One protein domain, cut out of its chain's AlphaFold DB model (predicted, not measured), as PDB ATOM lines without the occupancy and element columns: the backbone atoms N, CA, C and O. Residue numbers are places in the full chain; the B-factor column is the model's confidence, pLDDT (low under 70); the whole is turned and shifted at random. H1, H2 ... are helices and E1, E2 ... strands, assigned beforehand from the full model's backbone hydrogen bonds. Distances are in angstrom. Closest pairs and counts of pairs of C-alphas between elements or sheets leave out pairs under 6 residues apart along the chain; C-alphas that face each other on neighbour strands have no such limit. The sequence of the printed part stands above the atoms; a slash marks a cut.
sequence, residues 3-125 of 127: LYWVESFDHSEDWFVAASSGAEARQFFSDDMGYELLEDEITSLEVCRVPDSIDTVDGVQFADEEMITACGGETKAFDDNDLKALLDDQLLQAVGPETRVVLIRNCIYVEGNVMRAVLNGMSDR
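This is residues 3 to 125 of the 127 residues of an uncharacterized protein of Gammaproteobacteria bacterium 45_16_T64 (UniProt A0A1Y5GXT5). A strongly twisted sheet of three strands has H1 packed on one face, and a smaller three-stranded sheet lies partly over its other face, coming close where E6 nears E2. H2 sits by both sheets at one end, near the long loop of residues 50 to 64, while H3, H4 and H5 form a loose group at the opposite end. The printed part has 123 residues, in the order E1 E2 H1 E3 H2 E4 H3 H4 E5 E6 H5; the sheets run E2 - E1 - E3 and E4 - E5 - E6, both all antiparallel. The class is mixed, helices and strands, and the whole is compact, with a radius of gyration of the C-alphas of 14.6 A and spans of 43 by 34 by 20 A.

E1, residues 3 to 8, and E2, residues 13 to 19, form a hairpin, with N 4 and O 17 2.8 A apart, within hydrogen-bond range. H1, residues 22 to 33, is on one face of the sheet E2 E1 E3, an arrangement of two layers, one of helix and one of sheet; its closest C-alphas to E1 are Arg 26 and Val 6, 6.4 A apart. E3, residues 43 to 49, is antiparallel to E1, with N 5 and O 45 at 2.8 A. E2, H1 and E3 are a split strand-helix-strand unit, two same-way strands with E1 between them, and its crossover is right-handed. H2, residues 65 to 70, only grazes this sheet with residues 67 to 70. It is on the second sheet; its closest C-alphas to E4, residues 73 to 76, are Ile 68 and Glu 74, 6.7 A apart. E5, residues 101 to 104, is antiparallel to E4, with N 74 and O 103 at 2.9 A. It forms a hairpin with E6, residues 107 to 110, where N 102 and O 109 are 2.8 A apart. The closest C-alphas of E2 and E6, Asp 14 and Val 110, are 7.2 A apart. H3, residues 81 to 86, only grazes the second sheet with residues 82 to 86. H4, residues 89 to 95, and H5, residues 114 to 123, touch at a steep tilt of 56 degrees, opposite ways, closest at the C-alphas of Val 95 and Val 114, 4.9 A. In H1 to H5 every O i to N i+4 pair is within hydrogen-bond range.

E1 begins at C-alpha 3 (-11.779, 17.899, 8.907). E2 is 18.1 A long, E3 17.9 A, E1 16.5 A and H1 16.3 A. H5, 14.4 A, ends at C-alpha 123 (18.029, 14.651, 2.845).

The C-alphas farthest apart, of Ser 53 and Arg 125, are 47.8 A apart. The printed part has no cut, and the link from E3 to H2 is long. Mean pLDDT of the printed part is 81.9; residues 89 to 98 and 113 to 125 are among those under 70.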
ATOM      1  N   LEU A   3     -12.812  18.072   9.913       95.06
ATOM      2  CA  LEU A   3     -11.779  17.899   8.907       95.06
ATOM      3  C   LEU A   3     -10.514  17.383   9.595       95.06
ATOM      4  O   LEU A   3     -10.010  18.016  10.531       95.06
ATOM      5  N   TYR A   4     -10.005  16.255   9.123       96.56
ATOM      6  CA  TYR A   4      -8.778  15.634   9.595       96.56
ATOM      7  C   TYR A   4      -7.715  15.690   8.505       96.56
ATOM      8  O   TYR A   4      -7.998  15.400   7.349       96.56
ATOM      9  N   TRP A   5      -6.494  16.040   8.890       95.94
ATOM     10  CA  TRP A   5      -5.297  15.778   8.101       95.94
ATOM     11  C   TRP A   5      -4.835  14.361   8.420       95.94
ATOM     12  O   TRP A   5      -4.550  14.080   9.588       95.94
ATOM     13  N   VAL A   6      -4.852  13.466   7.436       94.31
ATOM     14  CA  VAL A   6      -4.468  12.058   7.585       94.31
ATOM     15  C   VAL A   6      -3.144  11.841   6.870       94.31
ATOM     16  O   VAL A   6      -2.989  12.277   5.734       94.31
ATOM     17  N   GLU A   7      -2.207  11.191   7.551       91.44
ATOM     18  CA  GLU A   7      -0.837  10.996   7.073       91.44
ATOM     19  C   GLU A   7      -0.477   9.513   7.103       91.44
ATOM     20  O   GLU A   7      -0.687   8.865   8.135       91.44
ATOM     21  N   SER A   8       0.106   9.005   6.015       85.19
ATOM     22  CA  SER A   8       0.832   7.730   5.973       85.19
ATOM     23  C   SER A   8       2.327   8.023   5.852       85.19
ATOM     24  O   SER A   8       2.808   8.613   4.880       85.19
ATOM     25  N   PHE A   9       3.086   7.649   6.883       75.00
ATOM     26  CA  PHE A   9       4.510   7.978   6.956       75.00
ATOM     27  C   PHE A   9       5.357   7.158   5.979       75.00
ATOM     28  O   PHE A   9       6.345   7.672   5.453       75.00
ATOM     29  N   ASP A  10       4.985   5.907   5.744       72.00
ATOM     30  CA  ASP A  10       5.721   4.953   4.920       72.00
ATOM     31  C   ASP A  10       5.442   5.123   3.419       72.00
ATOM     32  O   ASP A  10       6.381   5.069   2.622       72.00
ATOM     33  N   HIS A  11       4.196   5.427   3.041       71.69
ATOM     34  CA  HIS A  11       3.820   5.718   1.654       71.69
ATOM     35  C   HIS A  11       3.998   7.189   1.285       71.69
ATOM     36  O   HIS A  11       3.979   7.524   0.106       71.69
ATOM     37  N   SER A  12       4.274   8.070   2.260       75.06
ATOM     38  CA  SER A  12       4.437   9.514   2.025       75.06
ATOM     39  C   SER A  12       3.201  10.162   1.388       75.06
ATOM     40  O   SER A  12       3.328  11.154   0.669       75.06
ATOM     41  N   GLU A  13       2.024   9.596   1.653       82.25
ATOM     42  CA  GLU A  13       0.745  10.012   1.092       82.25
ATOM     43  C   GLU A  13      -0.134  10.631   2.177       82.25
ATOM     44  O   GLU A  13      -0.546   9.960   3.126       82.25
ATOM     45  N   ASP A  14      -0.432  11.920   2.015       89.06
ATOM     46  CA  ASP A  14      -1.176  12.695   2.999       89.06
ATOM     47  C   ASP A  14      -2.421  13.341   2.363       89.06
ATOM     48  O   ASP A  14      -2.350  13.879   1.254       89.06
ATOM     49  N   TRP A  15      -3.570  13.293   3.044       92.38
ATOM     50  CA  TRP A  15      -4.853  13.771   2.507       92.38
ATOM     51  C   TRP A  15      -5.772  14.351   3.583       92.38
ATOM     52  O   TRP A  15      -5.771  13.927   4.743       92.38
ATOM     53  N   PHE A  16      -6.629  15.297   3.192       94.69
ATOM     54  CA  PHE A  16      -7.736  15.723   4.038       94.69
ATOM     55  C   PHE A  16      -8.923  14.766   3.950       94.69
ATOM     56  O   PHE A  16      -9.462  14.507   2.874       94.69
ATOM     57  N   VAL A  17      -9.401  14.318   5.110       95.00
ATOM     58  CA  VAL A  17     -10.590  13.474   5.245       95.00
ATOM     59  C   VAL A  17     -11.578  14.138   6.191       95.00
ATOM     60  O   VAL A  17     -11.250  14.499   7.322       95.00
ATOM     61  N   ALA A  18     -12.815  14.290   5.740       94.94
ATOM     62  CA  ALA A  18     -13.909  14.757   6.564       94.94
ATOM     63  C   ALA A  18     -14.603  13.547   7.212       94.94
ATOM     64  O   ALA A  18     -15.080  12.652   6.520       94.94
ATOM     65  N   ALA A  19     -14.662  13.512   8.546       94.94
ATOM     66  CA  ALA A  19     -15.196  12.380   9.309       94.94
ATOM     67  C   ALA A  19     -15.820  12.811  10.648       94.94
ATOM     68  O   ALA A  19     -15.665  13.947  11.104       94.94
ATOM     69  N   SER A  20     -16.513  11.898  11.325       93.31
ATOM     70  CA  SER A  20     -17.036  12.109  12.682       93.31
ATOM     71  C   SER A  20     -15.960  11.945  13.756       93.31
ATOM     72  O   SER A  20     -16.121  12.445  14.869       93.31
ATOM     73  N   SER A  21     -14.869  11.235  13.450       95.50
ATOM     74  CA  SER A  21     -13.730  11.050  14.351       95.50
ATOM     75  C   SER A  21     -12.434  10.778  13.587       95.50
ATOM     76  O   SER A  21     -12.465  10.262  12.473       95.50
ATOM     77  N   GLY A  22     -11.283  11.021  14.222       96.00
ATOM     78  CA  GLY A  22      -9.983  10.679  13.632       96.00
ATOM     79  C   GLY A  22      -9.787   9.172  13.414       96.00
ATOM     80  O   GLY A  22      -9.061   8.762  12.520       96.00
ATOM     81  N   ALA A  23     -10.452   8.308  14.191       96.00
ATOM     82  CA  ALA A  23     -10.415   6.863  13.947       96.00
ATOM     83  C   ALA A  23     -11.140   6.483  12.647       96.00
ATOM     84  O   ALA A  23     -10.615   5.698  11.866       96.00
ATOM     85  N   GLU A  24     -12.306   7.081  12.407       95.81
ATOM     86  CA  GLU A  24     -13.067   6.900  11.168       95.81
ATOM     87  C   GLU A  24     -12.314   7.471   9.960       95.81
ATOM     88  O   GLU A  24     -12.236   6.806   8.933       95.81
ATOM     89  N   ALA A  25     -11.688   8.645  10.108       96.38
ATOM     90  CA  ALA A  25     -10.876   9.253   9.054       96.38
ATOM     91  C   ALA A  25      -9.721   8.343   8.613       96.38
ATOM     92  O   ALA A  25      -9.531   8.117   7.421       96.38
ATOM     93  N   ARG A  26      -8.977   7.783   9.577       95.94
ATOM     94  CA  ARG A  26      -7.865   6.868   9.285       95.94
ATOM     95  C   ARG A  26      -8.343   5.569   8.655       95.94
ATOM     96  O   ARG A  26      -7.720   5.116   7.708       95.94
ATOM     97  N   GLN A  27      -9.425   4.977   9.168       95.56
ATOM     98  CA  GLN A  27      -9.965   3.734   8.609       95.56
ATOM     99  C   GLN A  27     -10.386   3.929   7.153       95.56
ATOM    100  O   GLN A  27      -9.981   3.148   6.304       95.56
ATOM    101  N   PHE A  28     -11.132   4.998   6.862       95.25
ATOM    102  CA  PHE A  28     -11.540   5.326   5.498       95.25
ATOM    103  C   PHE A  28     -10.339   5.513   4.569       95.25
ATOM    104  O   PHE A  28     -10.303   4.926   3.496       95.25
ATOM    105  N   PHE A  29      -9.346   6.289   5.006       94.31
ATOM    106  CA  PHE A  29      -8.116   6.504   4.250       94.31
ATOM    107  C   PHE A  29      -7.385   5.188   3.951       94.31
ATOM    108  O   PHE A  29      -7.025   4.926   2.811       94.31
ATOM    109  N   SER A  30      -7.221   4.340   4.968       93.75
ATOM    110  CA  SER A  30      -6.579   3.029   4.842       93.75
ATOM    111  C   SER A  30      -7.315   2.131   3.850       93.75
ATOM    112  O   SER A  30      -6.689   1.516   2.993       93.75
ATOM    113  N   ASP A  31      -8.645   2.081   3.946       94.06
ATOM    114  CA  ASP A  31      -9.484   1.239   3.095       94.06
ATOM    115  C   ASP A  31      -9.458   1.702   1.630       94.06
ATOM    116  O   ASP A  31      -9.399   0.864   0.729       94.06
ATOM    117  N   ASP A  32      -9.495   3.018   1.386       92.50
ATOM    118  CA  ASP A  32      -9.501   3.585   0.032       92.50
ATOM    119  C   ASP A  32      -8.134   3.455  -0.655       92.50
ATOM    120  O   ASP A  32      -8.059   3.074  -1.825       92.50
ATOM    121  N   MET A  33      -7.049   3.668   0.096       87.62
ATOM    122  CA  MET A  33      -5.680   3.541  -0.413       87.62
ATOM    123  C   MET A  33      -5.181   2.088  -0.480       87.62
ATOM    124  O   MET A  33      -4.200   1.796  -1.165       87.62
ATOM    125  N   GLY A  34      -5.858   1.154   0.199       89.62
ATOM    126  CA  GLY A  34      -5.429  -0.243   0.306       89.62
ATOM    127  C   GLY A  34      -4.241  -0.447   1.252       89.62
ATOM    128  O   GLY A  34      -3.428  -1.343   1.023       89.62
ATOM    129  N   TYR A  35      -4.145   0.393   2.279       89.06
ATOM    130  CA  TYR A  35      -3.098   0.406   3.301       89.06
ATOM    131  C   TYR A  35      -3.513  -0.363   4.559       89.06
ATOM    132  O   TYR A  35      -4.700  -0.597   4.807       89.06
ATOM    133  N   GLU A  36      -2.536  -0.708   5.389       88.31
ATOM    134  CA  GLU A  36      -2.699  -1.337   6.697       88.31
ATOM    135  C   GLU A  36      -2.473  -0.317   7.823       88.31
ATOM    136  O   GLU A  36      -1.347   0.042   8.148       88.31
ATOM    137  N   LEU A  37      -3.550   0.099   8.500       83.44
ATOM    138  CA  LEU A  37      -3.568   1.135   9.553       83.44
ATOM    139  C   LEU A  37      -2.381   1.176  10.528       83.44
ATOM    140  O   LEU A  37      -1.985   2.260  10.959       83.44
ATOM    141  N   LEU A  38      -1.910   0.010  10.983       81.06
ATOM    142  CA  LEU A  38      -0.845  -0.090  11.984       81.06
ATOM    143  C   LEU A  38       0.540  -0.280  11.368       81.06
ATOM    144  O   LEU A  38       1.508   0.185  11.964       81.06
ATOM    145  N   GLU A  39       0.632  -0.997  10.248       81.81
ATOM    146  CA  GLU A  39       1.913  -1.259   9.581       81.81
ATOM    147  C   GLU A  39       2.373  -0.026   8.801       81.81
ATOM    148  O   GLU A  39       3.550   0.319   8.865       81.81
ATOM    149  N   ASP A  40       1.418   0.704   8.223       82.62
ATOM    150  CA  ASP A  40       1.647   1.888   7.391       82.62
ATOM    151  C   ASP A  40       1.617   3.199   8.210       82.62
ATOM    152  O   ASP A  40       1.464   4.309   7.696       82.62
ATOM    153  N   GLU A  41       1.718   3.065   9.540       86.19
ATOM    154  CA  GLU A  41       1.837   4.158  10.513       86.19
ATOM    155  C   GLU A  41       0.829   5.310  10.295       86.19
ATOM    156  O   GLU A  41       1.163   6.491  10.433       86.19
ATOM    157  N   ILE A  42      -0.431   4.979   9.980       90.75
ATOM    158  CA  ILE A  42      -1.441   5.980   9.621       90.75
ATOM    159  C   ILE A  42      -1.863   6.792  10.855       90.75
ATOM    160  O   ILE A  42      -2.408   6.273  11.844       90.75
ATOM    161  N   THR A  43      -1.685   8.111  10.775       93.56
ATOM    162  CA  THR A  43      -2.046   9.065  11.834       93.56
ATOM    163  C   THR A  43      -3.073  10.090  11.360       93.56
ATOM    164  O   THR A  43      -3.357  10.209  10.175       93.56
ATOM    165  N   SER A  44      -3.698  10.804  12.301       96.00
ATOM    166  CA  SER A  44      -4.657  11.862  11.974       96.00
ATOM    167  C   SER A  44      -4.568  13.029  12.944       96.00
ATOM    168  O   SER A  44      -4.551  12.814  14.161       96.00
ATOM    169  N   LEU A  45      -4.643  14.245  12.415       95.75
ATOM    170  CA  LEU A  45      -4.744  15.495  13.160       95.75
ATOM    171  C   LEU A  45      -6.078  16.180  12.853       95.75
ATOM    172  O   LEU A  45      -6.387  16.457  11.699       95.75
ATOM    173  N   GLU A  46      -6.865  16.498  13.881       96.44
ATOM    174  CA  GLU A  46      -8.057  17.333  13.702       96.44
ATOM    175  C   GLU A  46      -7.646  18.771  13.371       96.44
ATOM    176  O   GLU A  46      -6.951  19.420  14.155       96.44
ATOM    177  N   VAL A  47      -8.093  19.285  12.226       95.19
ATOM    178  CA  VAL A  47      -7.738  20.630  11.751       95.19
ATOM    179  C   VAL A  47      -8.817  21.643  12.117       95.19
ATOM    180  O   VAL A  47      -8.534  22.739  12.613       95.19
ATOM    181  N   CYS A  48     -10.080  21.290  11.907       93.69
ATOM    182  CA  CYS A  48     -11.216  22.164  12.166       93.69
ATOM    183  C   CYS A  48     -12.516  21.364  12.234       93.69
ATOM    184  O   CYS A  48     -12.627  20.253  11.723       93.69
ATOM    185  N   ARG A  49     -13.539  21.993  12.809       92.94
ATOM    186  CA  ARG A  49     -14.916  21.538  12.665       92.94
ATOM    187  C   ARG A  49     -15.495  22.090  11.366       92.94
ATOM    188  O   ARG A  49     -15.468  23.306  11.174       92.94
ATOM    189  N   VAL A  50     -16.051  21.216  10.531       90.19
ATOM    190  CA  VAL A  50     -16.789  21.622   9.329       90.19
ATOM    191  C   VAL A  50     -18.190  22.076   9.766       90.19
ATOM    192  O   VAL A  50     -18.835  21.362  10.546       90.19
ATOM    193  N   PRO A  51     -18.660  23.262   9.340       87.50
ATOM    194  CA  PRO A  51     -20.002  23.745   9.654       87.50
ATOM    195  C   PRO A  51     -21.095  22.797   9.156       87.50
ATOM    196  O   PRO A  51     -21.010  22.282   8.048       87.50
ATOM    197  N   ASP A  52     -22.174  22.655   9.929       84.25
ATOM    198  CA  ASP A  52     -23.316  21.793   9.572       84.25
ATOM    199  C   ASP A  52     -24.101  22.298   8.336       84.25
ATOM    200  O   ASP A  52     -25.046  21.654   7.895       84.25
ATOM    201  N   SER A  53     -23.755  23.477   7.803       82.94
ATOM    202  CA  SER A  53     -24.342  24.051   6.589       82.94
ATOM    203  C   SER A  53     -23.703  23.557   5.291       82.94
ATOM    204  O   SER A  53     -24.229  23.882   4.232       82.94
ATOM    205  N   ILE A  54     -22.558  22.870   5.364       84.38
ATOM    206  CA  ILE A  54     -21.909  22.276   4.191       84.38
ATOM    207  C   ILE A  54     -22.588  20.944   3.899       84.38
ATOM    208  O   ILE A  54     -22.709  20.104   4.794       84.38
ATOM    209  N   ASP A  55     -23.055  20.785   2.665       72.69
ATOM    210  CA  ASP A  55     -23.783  19.597   2.236       72.69
ATOM    211  C   ASP A  55     -22.778  18.475   1.983       72.69
ATOM    212  O   ASP A  55     -22.108  18.406   0.957       72.69
ATOM    213  N   THR A  56     -22.600  17.624   2.982       69.69
ATOM    214  CA  THR A  56     -21.637  16.531   2.913       69.69
ATOM    215  C   THR A  56     -22.381  15.299   2.448       69.69
ATOM    216  O   THR A  56     -23.388  14.942   3.062       69.69
ATOM    217  N   VAL A  57     -21.886  14.620   1.410       69.94
ATOM    218  CA  VAL A  57     -22.407  13.295   1.038       69.94
ATOM    219  C   VAL A  57     -22.408  12.430   2.303       69.94
ATOM    220  O   VAL A  57     -21.386  12.393   2.982       69.94
ATOM    221  N   ASP A  58     -23.548  11.833   2.666       66.94
ATOM    222  CA  ASP A  58     -23.767  11.176   3.966       66.94
ATOM    223  C   ASP A  58     -22.586  10.264   4.371       66.94
ATOM    224  O   ASP A  58     -22.478   9.130   3.902       66.94
ATOM    225  N   GLY A  59     -21.712  10.742   5.269       82.25
ATOM    226  CA  GLY A  59     -20.622   9.956   5.859       82.25
ATOM    227  C   GLY A  59     -19.209  10.529   5.696       82.25
ATOM    228  O   GLY A  59     -19.000  11.735   5.550       82.25
ATOM    229  N   VAL A  60     -18.231   9.624   5.816       92.38
ATOM    230  CA  VAL A  60     -16.791   9.892   5.701       92.38
ATOM    231  C   VAL A  60     -16.372  10.013   4.234       92.38
ATOM    232  O   VAL A  60     -16.811   9.218   3.404       92.38
ATOM    233  N   GLN A  61     -15.551  11.014   3.908       93.81
ATOM    234  CA  GLN A  61     -15.085  11.267   2.538       93.81
ATOM    235  C   GLN A  61     -13.797  12.094   2.506       93.81
ATOM    236  O   GLN A  61     -13.495  12.813   3.462       93.81
ATOM    237  N   PHE A  62     -13.065  12.049   1.391       93.75
ATOM    238  CA  PHE A  62     -12.009  13.029   1.125       93.75
ATOM    239  C   PHE A  62     -12.592  14.434   1.022       93.75
ATOM    240  O   PHE A  62     -13.669  14.631   0.461       93.75
ATOM    241  N   ALA A  63     -11.877  15.413   1.567       92.62
ATOM    242  CA  ALA A  63     -12.356  16.782   1.593       92.62
ATOM    243  C   ALA A  63     -12.283  17.433   0.208       92.62
ATOM    244  O   ALA A  63     -11.239  17.436  -0.458       92.62
ATOM    245  N   ASP A  64     -13.386  18.047  -0.197       91.25
ATOM    246  CA  ASP A  64     -13.441  18.915  -1.364       91.25
ATOM    247  C   ASP A  64     -13.106  20.375  -1.008       91.25
ATOM    248  O   ASP A  64     -12.849  20.736   0.144       91.25
ATOM    249  N   GLU A  65     -13.084  21.232  -2.026       90.38
ATOM    250  CA  GLU A  65     -12.777  22.656  -1.873       90.38
ATOM    251  C   GLU A  65     -13.786  23.395  -0.978       90.38
ATOM    252  O   GLU A  65     -13.409  24.326  -0.260       90.38
ATOM    253  N   GLU A  66     -15.053  22.974  -0.969       91.44
ATOM    254  CA  GLU A  66     -16.089  23.593  -0.145       91.44
ATOM    255  C   GLU A  66     -15.806  23.350   1.343       91.44
ATOM    256  O   GLU A  66     -15.816  24.292   2.143       91.44
ATOM    257  N   MET A  67     -15.450  22.116   1.709       92.31
ATOM    258  CA  MET A  67     -15.074  21.756   3.079       92.31
ATOM    259  C   MET A  67     -13.801  22.476   3.541       92.31
ATOM    260  O   MET A  67     -13.753  22.978   4.669       92.31
ATOM    261  N   ILE A  68     -12.786  22.572   2.673       93.19
ATOM    262  CA  ILE A  68     -11.556  23.328   2.955       93.19
ATOM    263  C   ILE A  68     -11.882  24.807   3.202       93.19
ATOM    264  O   ILE A  68     -11.489  25.374   4.228       93.19
ATOM    265  N   THR A  69     -12.660  25.423   2.310       92.62
ATOM    266  CA  THR A  69     -13.052  26.837   2.400       92.62
ATOM    267  C   THR A  69     -13.868  27.117   3.659       92.62
ATOM    268  O   THR A  69     -13.642  28.115   4.348       92.62
ATOM    269  N   ALA A  70     -14.775  26.213   4.030       91.88
ATOM    270  CA  ALA A  70     -15.588  26.338   5.236       91.88
ATOM    271  C   ALA A  70     -14.752  26.355   6.528       91.88
ATOM    272  O   ALA A  70     -15.169  26.920   7.542       91.88
ATOM    273  N   CYS A  71     -13.545  25.795   6.484       91.44
ATOM    274  CA  CYS A  71     -12.568  25.861   7.563       91.44
ATOM    275  C   CYS A  71     -11.666  27.102   7.539       91.44
ATOM    276  O   CYS A  71     -10.740  27.208   8.354       91.44
ATOM    277  N   GLY A  72     -11.956  28.058   6.653       91.62
ATOM    278  CA  GLY A  72     -11.110  29.217   6.390       91.62
ATOM    279  C   GLY A  72      -9.840  28.842   5.634       91.62
ATOM    280  O   GLY A  72      -8.818  29.506   5.811       91.62
ATOM    281  N   GLY A  73      -9.890  27.738   4.887       91.88
ATOM    282  CA  GLY A  73      -8.808  27.287   4.039       91.88
ATOM    283  C   GLY A  73      -8.849  27.895   2.648       91.88
ATOM    284  O   GLY A  73      -9.886  28.371   2.195       91.88
ATOM    285  N   GLU A  74      -7.719  27.833   1.961       90.69
ATOM    286  CA  GLU A  74      -7.601  28.163   0.545       90.69
ATOM    287  C   GLU A  74      -6.773  27.085  -0.149       90.69
ATOM    288  O   GLU A  74      -5.697  26.716   0.329       90.69
ATOM    289  N   THR A  75      -7.266  26.586  -1.282       87.62
ATOM    290  CA  THR A  75      -6.481  25.728  -2.166       87.62
ATOM    291  C   THR A  75      -5.653  26.596  -3.103       87.62
ATOM    292  O   THR A  75      -6.180  27.458  -3.802       87.62
ATOM    293  N   LYS A  76      -4.343  26.361  -3.130       81.81
ATOM    294  CA  LYS A  76      -3.407  27.042  -4.017       81.81
ATOM    295  C   LYS A  76      -3.048  26.130  -5.182       81.81
ATOM    296  O   LYS A  76      -2.638  24.987  -4.984       81.81
ATOM    297  N   ALA A  77      -3.202  26.655  -6.394       70.69
ATOM    298  CA  ALA A  77      -2.707  25.993  -7.591       70.69
ATOM    299  C   ALA A  77      -1.174  25.955  -7.573       70.69
ATOM    300  O   ALA A  77      -0.521  26.853  -7.039       70.69
ATOM    301  N   PHE A  78      -0.606  24.929  -8.201       67.00
ATOM    302  CA  PHE A  78       0.839  24.729  -8.298       67.00
ATOM    303  C   PHE A  78       1.607  25.958  -8.817       67.00
ATOM    304  O   PHE A  78       2.737  26.231  -8.413       67.00
ATOM    305  N   ASP A  79       1.009  26.702  -9.744       66.94
ATOM    306  CA  ASP A  79       1.623  27.847 -10.403       66.94
ATOM    307  C   ASP A  79       1.367  29.190  -9.702       66.94
ATOM    308  O   ASP A  79       1.901  30.208 -10.165       66.94
ATOM    309  N   ASP A  80       0.640  29.197  -8.580       73.44
ATOM    310  CA  ASP A  80       0.322  30.397  -7.811       73.44
ATOM    311  C   ASP A  80       1.610  31.101  -7.327       73.44
ATOM    312  O   ASP A  80       2.537  30.496  -6.780       73.44
ATOM    313  N   ASN A  81       1.692  32.412  -7.563       69.25
ATOM    314  CA  ASN A  81       2.855  33.217  -7.188       69.25
ATOM    315  C   ASN A  81       2.996  33.371  -5.668       69.25
ATOM    316  O   ASN A  81       4.119  33.503  -5.183       69.25
ATOM    317  N   ASP A  82       1.890  33.330  -4.925       69.25
ATOM    318  CA  ASP A  82       1.904  33.347  -3.463       69.25
ATOM    319  C   ASP A  82       2.522  32.053  -2.928       69.25
ATOM    320  O   ASP A  82       3.279  32.073  -1.960       69.25
ATOM    321  N   LEU A  83       2.265  30.927  -3.600       71.06
ATOM    322  CA  LEU A  83       2.840  29.638  -3.237       71.06
ATOM    323  C   LEU A  83       4.360  29.611  -3.471       71.06
ATOM    324  O   LEU A  83       5.104  29.174  -2.596       71.06
ATOM    325  N   LYS A  84       4.831  30.168  -4.592       71.50
ATOM    326  CA  LYS A  84       6.270  30.347  -4.898       71.50
ATOM    327  C   LYS A  84       6.993  31.293  -3.940       71.50
ATOM    328  O   LYS A  84       8.209  31.235  -3.810       71.50
ATOM    329  N   ALA A  85       6.265  32.189  -3.275       72.31
ATOM    330  CA  ALA A  85       6.834  33.037  -2.232       72.31
ATOM    331  C   ALA A  85       6.966  32.306  -0.882       72.31
ATOM    332  O   ALA A  85       7.733  32.747  -0.023       72.31
ATOM    333  N   LEU A  86       6.213  31.218  -0.685       69.31
ATOM    334  CA  LEU A  86       6.154  30.445   0.558       69.31
ATOM    335  C   LEU A  86       6.999  29.166   0.514       69.31
ATOM    336  O   LEU A  86       7.503  28.739   1.552       69.31
ATOM    337  N   LEU A  87       7.148  28.562  -0.664       70.81
ATOM    338  CA  LEU A  87       7.885  27.321  -0.891       70.81
ATOM    339  C   LEU A  87       9.046  27.564  -1.856       70.81
ATOM    340  O   LEU A  87       8.920  28.327  -2.809       70.81
ATOM    341  N   ASP A  88      10.172  26.896  -1.614       73.62
ATOM    342  CA  ASP A  88      11.330  26.957  -2.508       73.62
ATOM    343  C   ASP A  88      11.015  26.337  -3.884       73.62
ATOM    344  O   ASP A  88      10.300  25.336  -3.978       73.62
ATOM    345  N   ASP A  89      11.578  26.899  -4.958       68.94
ATOM    346  CA  ASP A  89      11.333  26.445  -6.337       68.94
ATOM    347  C   ASP A  89      11.723  24.971  -6.533       68.94
ATOM    348  O   ASP A  89      11.087  24.247  -7.306       68.94
ATOM    349  N   GLN A  90      12.759  24.506  -5.827       67.12
ATOM    350  CA  GLN A  90      13.197  23.114  -5.880       67.12
ATOM    351  C   GLN A  90      12.167  22.180  -5.239       67.12
ATOM    352  O   GLN A  90      11.924  21.089  -5.753       67.12
ATOM    353  N   LEU A  91      11.536  22.625  -4.152       68.50
ATOM    354  CA  LEU A  91      10.490  21.894  -3.450       68.50
ATOM    355  C   LEU A  91       9.208  21.831  -4.287       68.50
ATOM    356  O   LEU A  91       8.613  20.765  -4.417       68.50
ATOM    357  N   LEU A  92       8.838  22.945  -4.926       69.00
ATOM    358  CA  LEU A  92       7.707  23.007  -5.851       69.00
ATOM    359  C   LEU A  92       7.898  22.054  -7.032       69.00
ATOM    360  O   LEU A  92       7.064  21.190  -7.274       69.00
ATOM    361  N   GLN A  93       9.024  22.116  -7.743       68.94
ATOM    362  CA  GLN A  93       9.263  21.189  -8.858       68.94
ATOM    363  C   GLN A  93       9.199  19.719  -8.449       68.94
ATOM    364  O   GLN A  93       8.823  18.868  -9.253       68.94
ATOM    365  N   ALA A  94       9.587  19.437  -7.215       65.62
ATOM    366  CA  ALA A  94       9.658  18.094  -6.711       65.62
ATOM    367  C   ALA A  94       8.273  17.556  -6.302       65.62
ATOM    368  O   ALA A  94       8.022  16.387  -6.571       65.62
ATOM    369  N   VAL A  95       7.364  18.384  -5.756       66.88
ATOM    370  CA  VAL A  95       5.965  17.976  -5.491       66.88
ATOM    371  C   VAL A  95       5.139  17.798  -6.770       66.88
ATOM    372  O   VAL A  95       4.275  16.936  -6.847       66.88
ATOM    373  N   GLY A  96       5.471  18.538  -7.828       66.00
ATOM    374  CA  GLY A  96       4.843  18.368  -9.136       66.00
ATOM    375  C   GLY A  96       3.435  18.980  -9.254       66.00
ATOM    376  O   GLY A  96       2.825  19.395  -8.270       66.00
ATOM    377  N   PRO A  97       2.913  19.087 -10.490       67.19
ATOM    378  CA  PRO A  97       1.742  19.911 -10.805       67.19
ATOM    379  C   PRO A  97       0.396  19.328 -10.359       67.19
ATOM    380  O   PRO A  97      -0.585  20.063 -10.311       67.19
ATOM    381  N   GLU A  98       0.341  18.034 -10.045       68.50
ATOM    382  CA  GLU A  98      -0.884  17.348  -9.601       68.50
ATOM    383  C   GLU A  98      -1.117  17.486  -8.084       68.50
ATOM    384  O   GLU A  98      -2.136  17.042  -7.561       68.50
ATOM    385  N   THR A  99      -0.179  18.099  -7.359       74.38
ATOM    386  CA  THR A  99      -0.266  18.281  -5.910       74.38
ATOM    387  C   THR A  99      -1.214  19.416  -5.541       74.38
ATOM    388  O   THR A  99      -1.046  20.562  -5.967       74.38
ATOM    389  N   ARG A 100      -2.180  19.112  -4.666       82.50
ATOM    390  CA  ARG A 100      -3.072  20.110  -4.073       82.50
ATOM    391  C   ARG A 100      -2.419  20.695  -2.821       82.50
ATOM    392  O   ARG A 100      -2.223  19.992  -1.832       82.50
ATOM    393  N   VAL A 101      -2.092  21.989  -2.849       85.94
ATOM    394  CA  VAL A 101      -1.620  22.707  -1.656       85.94
ATOM    395  C   VAL A 101      -2.787  23.418  -0.991       85.94
ATOM    396  O   VAL A 101      -3.568  24.101  -1.648       85.94
ATOM    397  N   VAL A 102      -2.895  23.278   0.324       89.00
ATOM    398  CA  VAL A 102      -3.969  23.849   1.128       89.00
ATOM    399  C   VAL A 102      -3.378  24.691   2.253       89.00
ATOM    400  O   VAL A 102      -2.556  24.228   3.042       89.00
ATOM    401  N   LEU A 103      -3.823  25.940   2.346       90.12
ATOM    402  CA  LEU A 103      -3.472  26.864   3.417       90.12
ATOM    403  C   LEU A 103      -4.633  26.942   4.402       90.12
ATOM    404  O   LEU A 103      -5.688  27.444   4.040       90.12
ATOM    405  N   ILE A 104      -4.456  26.494   5.646       91.19
ATOM    406  CA  ILE A 104      -5.468  26.635   6.706       91.19
ATOM    407  C   ILE A 104      -4.787  27.167   7.963       91.19
ATOM    408  O   ILE A 104      -3.850  26.557   8.468       91.19
ATOM    409  N   ARG A 105      -5.283  28.285   8.513       85.06
ATOM    410  CA  ARG A 105      -4.839  28.841   9.814       85.06
ATOM    411  C   ARG A 105      -3.310  28.979   9.946       85.06
ATOM    412  O   ARG A 105      -2.746  28.641  10.983       85.06
ATOM    413  N   ASN A 106      -2.656  29.500   8.908       81.88
ATOM    414  CA  ASN A 106      -1.197  29.662   8.789       81.88
ATOM    415  C   ASN A 106      -0.388  28.354   8.690       81.88
ATOM    416  O   ASN A 106       0.840  28.407   8.723       81.88
ATOM    417  N   CYS A 107      -1.041  27.204   8.543       85.62
ATOM    418  CA  CYS A 107      -0.390  25.947   8.203       85.62
ATOM    419  C   CYS A 107      -0.488  25.698   6.695       85.62
ATOM    420  O   CYS A 107      -1.499  26.027   6.069       85.62
ATOM    421  N   ILE A 108       0.569  25.106   6.140       86.12
ATOM    422  CA  ILE A 108       0.634  24.640   4.755       86.12
ATOM    423  C   ILE A 108       0.498  23.121   4.792       86.12
ATOM    424  O   ILE A 108       1.274  22.453   5.472       86.12
ATOM    425  N   TYR A 109      -0.479  22.600   4.063       87.56
ATOM    426  CA  TYR A 109      -0.721  21.177   3.870       87.56
ATOM    427  C   TYR A 109      -0.551  20.857   2.392       87.56
ATOM    428  O   TYR A 109      -0.957  21.645   1.537       87.56
ATOM    429  N   VAL A 110       0.075  19.730   2.087       84.50
ATOM    430  CA  VAL A 110       0.450  19.366   0.720       84.50
ATOM    431  C   VAL A 110      -0.035  17.951   0.478       84.50
ATOM    432  O   VAL A 110       0.531  17.019   1.036       84.50
ATOM    433  N   GLU A 111      -1.107  17.801  -0.291       84.94
ATOM    434  CA  GLU A 111      -1.724  16.496  -0.497       84.94
ATOM    435  C   GLU A 111      -1.016  15.632  -1.538       84.94
ATOM    436  O   GLU A 111      -0.457  16.124  -2.528       84.94
ATOM    437  N   GLY A 112      -1.135  14.320  -1.335       75.88
ATOM    438  CA  GLY A 112      -0.625  13.279  -2.211       75.88
ATOM    439  C   GLY A 112       0.772  12.788  -1.836       75.88
ATOM    440  O   GLY A 112       1.389  13.228  -0.872       75.88
ATOM    441  N   ASN A 113       1.274  11.865  -2.654       67.44
ATOM    442  CA  ASN A 113       2.492  11.071  -2.439       67.44
ATOM    443  C   ASN A 113       3.824  11.846  -2.348       67.44
ATOM    444  O   ASN A 113       4.892  11.256  -2.167       67.44
ATOM    445  N   VAL A 114       3.822  13.151  -2.619       59.78
ATOM    446  CA  VAL A 114       5.012  13.768  -3.212       59.78
ATOM    447  C   VAL A 114       5.865  14.532  -2.204       59.78
ATOM    448  O   VAL A 114       7.088  14.474  -2.272       59.78
ATOM    449  N   MET A 115       5.277  15.195  -1.210       63.81
ATOM    450  CA  MET A 115       6.037  16.109  -0.348       63.81
ATOM    451  C   MET A 115       7.076  15.403   0.535       63.81
ATOM    452  O   MET A 115       8.240  15.809   0.575       63.81
ATOM    453  N   ARG A 116       6.703  14.320   1.222       60.44
ATOM    454  CA  ARG A 116       7.644  13.576   2.078       60.44
ATOM    455  C   ARG A 116       8.657  12.774   1.273       60.44
ATOM    456  O   ARG A 116       9.831  12.776   1.634       60.44
ATOM    457  N   ALA A 117       8.255  12.173   0.152       57.81
ATOM    458  CA  ALA A 117       9.177  11.487  -0.753       57.81
ATOM    459  C   ALA A 117      10.280  12.435  -1.256       57.81
ATOM    460  O   ALA A 117      11.457  12.069  -1.320       57.81
ATOM    461  N   VAL A 118       9.913  13.684  -1.543       59.12
ATOM    462  CA  VAL A 118      10.844  14.752  -1.911       59.12
ATOM    463  C   VAL A 118      11.759  15.131  -0.756       59.12
ATOM    464  O   VAL A 118      12.973  15.167  -0.947       59.12
ATOM    465  N   LEU A 119      11.212  15.388   0.436       61.56
ATOM    466  CA  LEU A 119      12.012  15.753   1.609       61.56
ATOM    467  C   LEU A 119      13.013  14.647   1.980       61.56
ATOM    468  O   LEU A 119      14.191  14.937   2.196       61.56
ATOM    469  N   ASN A 120      12.580  13.385   1.965       59.66
ATOM    470  CA  ASN A 120      13.439  12.226   2.210       59.66
ATOM    471  C   ASN A 120      14.540  12.119   1.140       59.66
ATOM    472  O   ASN A 120      15.724  12.039   1.467       59.66
ATOM    473  N   GLY A 121      14.179  12.235  -0.142       58.00
ATOM    474  CA  GLY A 121      15.138  12.184  -1.249       58.00
ATOM    475  C   GLY A 121      16.098  13.381  -1.332       58.00
ATOM    476  O   GLY A 121      17.162  13.266  -1.943       58.00
ATOM    477  N   MET A 122      15.750  14.530  -0.744       59.09
ATOM    478  CA  MET A 122      16.650  15.680  -0.595       59.09
ATOM    479  C   MET A 122      17.637  15.470   0.555       59.09
ATOM    480  O   MET A 122      18.822  15.751   0.384       59.09
ATOM    481  N   SER A 123      17.177  14.923   1.684       55.50
ATOM    482  CA  SER A 123      18.029  14.651   2.845       55.50
ATOM    483  C   SER A 123      19.095  13.583   2.557       55.50
ATOM    484  O   SER A 123      20.217  13.692   3.046       55.50
ATOM    485  N   ASP A 124      18.792  12.604   1.696       53.94
ATOM    486  CA  ASP A 124      19.736  11.560   1.265       53.94
ATOM    487  C   ASP A 124      20.834  12.061   0.306       53.94
ATOM    488  O   ASP A 124      21.832  11.375   0.088       53.94
ATOM    489  N   ARG A 125      20.675  13.249  -0.293       52.81
ATOM    490  CA  ARG A 125      21.666  13.834  -1.218       52.81
ATOM    491  C   ARG A 125      22.722  14.695  -0.525       52.81
ATOM    492  O   ARG A 125      23.693  15.075  -1.178       52.81
TER     493      ARG A 125